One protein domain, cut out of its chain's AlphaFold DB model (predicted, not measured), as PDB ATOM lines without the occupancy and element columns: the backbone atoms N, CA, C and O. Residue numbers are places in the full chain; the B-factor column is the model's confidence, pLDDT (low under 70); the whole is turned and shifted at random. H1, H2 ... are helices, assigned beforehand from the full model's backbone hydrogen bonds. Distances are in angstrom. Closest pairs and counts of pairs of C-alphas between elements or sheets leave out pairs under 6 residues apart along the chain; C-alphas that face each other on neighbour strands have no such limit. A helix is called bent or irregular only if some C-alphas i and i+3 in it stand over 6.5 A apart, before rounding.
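Overview. This is residues 35 to 82 of the 210 residues of an uncharacterized protein of uncultured Blautia sp (UniProt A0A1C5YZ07). Two longer helices, H2 and H3, make a V: the chain folds back through the tight link after H2, and H3 packs on H2 with residues 64 to 71 alone, while its later part runs away from H2. A short first helix, H1, packs on H2 and comes near H3 without touching it. The printed part has 48 residues with three named helices, in the order H1, H2, H3, and no named strand; the class is all helix. It is compact, with a radius of gyration of the C-alphas of 10.3 A, and its C-alphas span 28 by 20 by 19 A.

Along the chain. H1 holds residues 35 to 41 and is 9.9 A long; C-alpha 35 is at (5.807, -17.203, 46.346). H2 holds residues 46 to 59, 20.3 A, beginning at C-alpha 46 at (-6.594, -26.370, 38.279). H2 is irregular: C-alphas 47 and 50 are 7.3 A apart. H3, the longest helix, holds residues 64 to 80, 24.5 A, and ends at C-alpha 80 at (1.277, -11.047, 34.208).

Arrangement. H1 and H2 touch; their closest C-alphas, those of Leu 41 and Glu 49, are 6.3 A apart. They run opposite ways at a steep tilt of 46 degrees. H2 and H3 touch, H3 with residues 64 to 71 alone; the closest C-alphas are those of Phe 57 and Val 67, 5.7 A apart. They run opposite ways at a steep tilt of 50 degrees. H1 and H3 are only just apart, their closest C-alphas 8.4 A from each other. In H1 and H3 every O i to N i+4 pair is within hydrogen-bond range; in H2, 8 of 10 are.

Size, cuts and confidence. The two C-alphas farthest apart, those of Ser 63 and Gln 82, are 28.3 A from each other. The printed part has no cut, and both links, H1 to H2 and H2 to H3, are tight. The mean pLDDT of the printed part is 85.6, and no printed residue is under 70.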
ATOM      1  N   GLY A  35       4.897 -16.120  46.728       83.31
ATOM      2  CA  GLY A  35       5.807 -17.203  46.346       83.31
ATOM      3  C   GLY A  35       5.371 -18.536  46.951       83.31
ATOM      4  O   GLY A  35       5.308 -19.552  46.260       83.31
ATOM      5  N   LYS A  36       4.955 -18.521  48.222       85.50
ATOM      6  CA  LYS A  36       4.422 -19.710  48.899       85.50
ATOM      7  C   LYS A  36       3.089 -20.179  48.316       85.50
ATOM      8  O   LYS A  36       2.845 -21.384  48.250       85.50
ATOM      9  N   ILE A  37       2.237 -19.254  47.867       85.94
ATOM     10  CA  ILE A  37       1.005 -19.601  47.146       85.94
ATOM     11  C   ILE A  37       1.344 -20.277  45.817       85.94
ATOM     12  O   ILE A  37       0.788 -21.332  45.528       85.94
ATOM     13  N   GLN A  38       2.270 -19.717  45.031       82.56
ATOM     14  CA  GLN A  38       2.702 -20.339  43.776       82.56
ATOM     15  C   GLN A  38       3.230 -21.755  44.010       82.56
ATOM     16  O   GLN A  38       2.775 -22.671  43.340       82.56
ATOM     17  N   GLN A  39       4.084 -21.956  45.016       85.06
ATOM     18  CA  GLN A  39       4.628 -23.274  45.350       85.06
ATOM     19  C   GLN A  39       3.554 -24.279  45.805       85.06
ATOM     20  O   GLN A  39       3.655 -25.462  45.509       85.06
ATOM     21  N   MET A  40       2.515 -23.833  46.520       85.31
ATOM     22  CA  MET A  40       1.382 -24.692  46.894       85.31
ATOM     23  C   MET A  40       0.538 -25.085  45.673       85.31
ATOM     24  O   MET A  40      -0.004 -26.190  45.611       85.31
ATOM     25  N   LEU A  41       0.384 -24.167  44.720       85.50
ATOM     26  CA  LEU A  41      -0.371 -24.425  43.500       85.50
ATOM     27  C   LEU A  41       0.433 -25.224  42.468       85.50
ATOM     28  O   LEU A  41      -0.172 -25.872  41.617       85.50
ATOM     29  N   ASP A  42       1.760 -25.239  42.578       78.88
ATOM     30  CA  ASP A  42       2.655 -26.024  41.733       78.88
ATOM     31  C   ASP A  42       2.452 -27.528  42.011       78.88
ATOM     32  O   ASP A  42       2.903 -28.081  43.013       78.88
ATOM     33  N   GLY A  43       1.652 -28.185  41.164       77.12
ATOM     34  CA  GLY A  43       1.196 -29.572  41.341       77.12
ATOM     35  C   GLY A  43      -0.242 -29.731  41.865       77.12
ATOM     36  O   GLY A  43      -0.757 -30.851  41.906       77.12
ATOM     37  N   THR A  44      -0.934 -28.638  42.204       83.44
ATOM     38  CA  THR A  44      -2.376 -28.662  42.496       83.44
ATOM     39  C   THR A  44      -3.173 -28.651  41.190       83.44
ATOM     40  O   THR A  44      -2.926 -27.850  40.294       83.44
ATOM     41  N   LEU A  45      -4.173 -29.533  41.066       82.06
ATOM     42  CA  LEU A  45      -5.072 -29.532  39.907       82.06
ATOM     43  C   LEU A  45      -5.796 -28.181  39.790       82.06
ATOM     44  O   LEU A  45      -6.346 -27.707  40.781       82.06
ATOM     45  N   ALA A  46      -5.899 -27.634  38.572       80.12
ATOM     46  CA  ALA A  46      -6.594 -26.370  38.279       80.12
ATOM     47  C   ALA A  46      -7.994 -26.286  38.922       80.12
ATOM     48  O   ALA A  46      -8.377 -25.273  39.501       80.12
ATOM     49  N   ALA A  47      -8.734 -27.400  38.918       81.62
ATOM     50  CA  ALA A  47     -10.064 -27.501  39.523       81.62
ATOM     51  C   ALA A  47     -10.087 -27.332  41.060       81.62
ATOM     52  O   ALA A  47     -11.153 -27.145  41.642       81.62
ATOM     53  N   LYS A  48      -8.934 -27.425  41.733       87.12
ATOM     54  CA  LYS A  48      -8.783 -27.267  43.186       87.12
ATOM     55  C   LYS A  48      -7.963 -26.041  43.591       87.12
ATOM     56  O   LYS A  48      -7.896 -25.769  44.789       87.12
ATOM     57  N   GLU A  49      -7.416 -25.280  42.638       84.88
ATOM     58  CA  GLU A  49      -6.644 -24.062  42.928       84.88
ATOM     59  C   GLU A  49      -7.477 -23.045  43.721       84.88
ATOM     60  O   GLU A  49      -7.032 -22.580  44.766       84.88
ATOM     61  N   ASP A  50      -8.716 -22.761  43.306       85.88
ATOM     62  CA  ASP A  50      -9.576 -21.788  44.002       85.88
ATOM     63  C   ASP A  50      -9.909 -22.224  45.441       85.88
ATOM     64  O   ASP A  50      -9.990 -21.391  46.344       85.88
ATOM     65  N   THR A  51     -10.077 -23.525  45.690       89.06
ATOM     66  CA  THR A  51     -10.329 -24.048  47.044       89.06
ATOM     67  C   THR A  51      -9.080 -23.950  47.917       89.06
ATOM     68  O   THR A  51      -9.180 -23.557  49.080       89.06
ATOM     69  N   ALA A  52      -7.906 -24.260  47.361       89.12
ATOM     70  CA  ALA A  52      -6.627 -24.143  48.057       89.12
ATOM     71  C   ALA A  52      -6.292 -22.677  48.380       89.12
ATOM     72  O   ALA A  52      -5.936 -22.368  49.516       89.12
ATOM     73  N   LEU A  53      -6.503 -21.761  47.428       89.50
ATOM     74  CA  LEU A  53      -6.354 -20.317  47.623       89.50
ATOM     75  C   LEU A  53      -7.287 -19.798  48.720       89.50
ATOM     76  O   LEU A  53      -6.841 -19.120  49.644       89.50
ATOM     77  N   LYS A  54      -8.577 -20.163  48.673       90.62
ATOM     78  CA  LYS A  54      -9.550 -19.782  49.709       90.62
ATOM     79  C   LYS A  54      -9.141 -20.281  51.093       90.62
ATOM     80  O   LYS A  54      -9.283 -19.538  52.060       90.62
ATOM     81  N   ALA A  55      -8.655 -21.517  51.205       89.69
ATOM     82  CA  ALA A  55      -8.188 -22.070  52.474       89.69
ATOM     83  C   ALA A  55      -6.944 -21.331  52.992       89.69
ATOM     84  O   ALA A  55      -6.906 -20.953  54.162       89.69
ATOM     85  N   TYR A  56      -5.976 -21.063  52.113       89.06
ATOM     86  CA  TYR A  56      -4.745 -20.348  52.446       89.06
ATOM     87  C   TYR A  56      -5.023 -18.927  52.949       89.06
ATOM     88  O   TYR A  56      -4.566 -18.552  54.026       89.06
ATOM     89  N   PHE A  57      -5.822 -18.143  52.218       89.38
ATOM     90  CA  PHE A  57      -6.133 -16.769  52.620       89.38
ATOM     91  C   PHE A  57      -6.962 -16.718  53.911       89.38
ATOM     92  O   PHE A  57      -6.706 -15.882  54.773       89.38
ATOM     93  N   LYS A  58      -7.888 -17.665  54.117       88.94
ATOM     94  CA  LYS A  58      -8.602 -17.791  55.399       88.94
ATOM     95  C   LYS A  58      -7.667 -18.142  56.555       88.94
ATOM     96  O   LYS A  58      -7.823 -17.599  57.642       88.94
ATOM     97  N   GLN A  59      -6.686 -19.018  56.333       87.81
ATOM     98  CA  GLN A  59      -5.674 -19.358  57.337       87.81
ATOM     99  C   GLN A  59      -4.768 -18.164  57.671       87.81
ATOM    100  O   GLN A  59      -4.306 -18.050  58.802       87.81
ATOM    101  N   GLN A  60      -4.557 -17.259  56.714       84.88
ATOM    102  CA  GLN A  60      -3.869 -15.988  56.940       84.88
ATOM    103  C   GLN A  60      -4.718 -14.972  57.721       84.88
ATOM    104  O   GLN A  60      -4.213 -13.915  58.070       84.88
ATOM    105  N   GLY A  61      -5.979 -15.281  58.037       85.75
ATOM    106  CA  GLY A  61      -6.868 -14.394  58.787       85.75
ATOM    107  C   GLY A  61      -7.614 -13.379  57.924       85.75
ATOM    108  O   GLY A  61      -8.212 -12.462  58.479       85.75
ATOM    109  N   LEU A  62      -7.611 -13.534  56.590       88.25
ATOM    110  CA  LEU A  62      -8.388 -12.668  55.704       88.25
ATOM    111  C   LEU A  62      -9.890 -12.943  55.846       88.25
ATOM    112  O   LEU A  62     -10.341 -14.095  55.874       88.25
ATOM    113  N   SER A  63     -10.673 -11.867  55.864       87.69
ATOM    114  CA  SER A  63     -12.127 -11.936  55.764       87.69
ATOM    115  C   SER A  63     -12.568 -12.385  54.367       87.69
ATOM    116  O   SER A  63     -11.809 -12.365  53.399       87.69
ATOM    117  N   GLN A  64     -13.826 -12.805  54.234       86.62
ATOM    118  CA  GLN A  64     -14.326 -13.399  52.992       86.62
ATOM    119  C   GLN A  64     -14.215 -12.470  51.770       86.62
ATOM    120  O   GLN A  64     -13.897 -12.950  50.684       86.62
ATOM    121  N   GLN A  65     -14.417 -11.160  51.949       88.81
ATOM    122  CA  GLN A  65     -14.240 -10.180  50.870       88.81
ATOM    123  C   GLN A  65     -12.766  -9.992  50.495       88.81
ATOM    124  O   GLN A  65     -12.438  -9.921  49.313       88.81
ATOM    125  N   GLU A  66     -11.866  -9.957  51.479       87.06
ATOM    126  CA  GLU A  66     -10.429  -9.807  51.227       87.06
ATOM    127  C   GLU A  66      -9.860 -11.049  50.523       87.06
ATOM    128  O   GLU A  66      -9.002 -10.928  49.655       87.06
ATOM    129  N   VAL A  67     -10.387 -12.242  50.829       88.69
ATOM    130  CA  VAL A  67     -10.044 -13.491  50.129       88.69
ATOM    131  C   VAL A  67     -10.398 -13.409  48.640       88.69
ATOM    132  O   VAL A  67      -9.594 -13.804  47.801       88.69
ATOM    133  N   GLU A  68     -11.587 -12.913  48.287       88.06
ATOM    134  CA  GLU A  68     -12.004 -12.791  46.881       88.06
ATOM    135  C   GLU A  68     -11.134 -11.795  46.104       88.06
ATOM    136  O   GLU A  68     -10.708 -12.080  44.979       88.06
ATOM    137  N   GLN A  69     -10.803 -10.660  46.726       88.25
ATOM    138  CA  GLN A  69      -9.876  -9.689  46.147       88.25
ATOM    139  C   GLN A  69      -8.467 -10.276  45.980       88.25
ATOM    140  O   GLN A  69      -7.874 -10.142  44.912       88.25
ATOM    141  N   ALA A  70      -7.957 -10.997  46.983       86.19
ATOM    142  CA  ALA A  70      -6.636 -11.620  46.932       86.19
ATOM    143  C   ALA A  70      -6.534 -12.718  45.860       86.19
ATOM    144  O   ALA A  70      -5.510 -12.829  45.191       86.19
ATOM    145  N   ILE A  71      -7.599 -13.500  45.640       87.38
ATOM    146  CA  ILE A  71      -7.662 -14.491  44.549       87.38
ATOM    147  C   ILE A  71      -7.601 -13.806  43.184       87.38
ATOM    148  O   ILE A  71      -6.917 -14.291  42.282       87.38
ATOM    149  N   THR A  72      -8.309 -12.687  43.036       88.50
ATOM    150  CA  THR A  72      -8.339 -11.918  41.786       88.50
ATOM    151  C   THR A  72      -6.957 -11.340  41.494       88.50
ATOM    152  O   THR A  72      -6.391 -11.624  40.440       88.50
ATOM    153  N   ALA A  73      -6.360 -10.659  42.475       86.38
ATOM    154  CA  ALA A  73      -5.009 -10.112  42.376       86.38
ATOM    155  C   ALA A  73      -3.960 -11.204  42.099       86.38
ATOM    156  O   ALA A  73      -3.081 -11.025  41.260       86.38
ATOM    157  N   PHE A  74      -4.079 -12.372  42.742       86.62
ATOM    158  CA  PHE A  74      -3.194 -13.508  42.489       86.62
ATOM    159  C   PHE A  74      -3.312 -14.023  41.049       86.62
ATOM    160  O   PHE A  74      -2.298 -14.298  40.410       86.62
ATOM    161  N   LYS A  75      -4.534 -14.157  40.518       86.81
ATOM    162  CA  LYS A  75      -4.773 -14.605  39.138       86.81
ATOM    163  C   LYS A  75      -4.217 -13.616  38.116       86.81
ATOM    164  O   LYS A  75      -3.565 -14.043  37.165       86.81
ATOM    165  N   GLU A  76      -4.425 -12.323  38.335       86.31
ATOM    166  CA  GLU A  76      -3.859 -11.262  37.496       86.31
ATOM    167  C   GLU A  76      -2.330 -11.271  37.541       86.31
ATOM    168  O   GLU A  76      -1.681 -11.265  36.499       86.31
ATOM    169  N   GLN A  77      -1.738 -11.384  38.732       84.00
ATOM    170  CA  GLN A  77      -0.289 -11.453  38.892       84.00
ATOM    171  C   GLN A  77       0.302 -12.733  38.285       84.00
ATOM    172  O   GLN A  77       1.365 -12.686  37.667       84.00
ATOM    173  N   LYS A  78      -0.386 -13.877  38.410       82.56
ATOM    174  CA  LYS A  78      -0.007 -15.137  37.752       82.56
ATOM    175  C   LYS A  78      -0.036 -14.974  36.234       82.56
ATOM    176  O   LYS A  78       0.894 -15.422  35.582       82.56
ATOM    177  N   ALA A  79      -1.057 -14.318  35.681       81.69
ATOM    178  CA  ALA A  79      -1.150 -14.047  34.248       81.69
ATOM    179  C   ALA A  79      -0.058 -13.077  33.764       81.69
ATOM    180  O   ALA A  79       0.544 -13.320  32.722       81.69
ATOM    181  N   ALA A  80       0.239 -12.026  34.533       81.62
ATOM    182  CA  ALA A  80       1.277 -11.047  34.208       81.62
ATOM    183  C   ALA A  80       2.702 -11.626  34.265       81.62
ATOM    184  O   ALA A  80       3.572 -11.180  33.525       81.62
ATOM    185  N   ASN A  81       2.937 -12.625  35.121       79.69
ATOM    186  CA  ASN A  81       4.242 -13.267  35.305       79.69
ATOM    187  C   ASN A  81       4.406 -14.581  34.517       79.69
ATOM    188  O   ASN A  81       5.361 -15.319  34.759       79.69
ATOM    189  N   GLN A  82       3.488 -14.909  33.600       77.44
ATOM    190  CA  GLN A  82       3.671 -16.055  32.706       77.44
ATOM    191  C   GLN A  82       4.860 -15.785  31.771       77.44
ATOM    192  O   GLN A  82       4.906 -14.722  31.148       77.44
TER     193      GLN A  82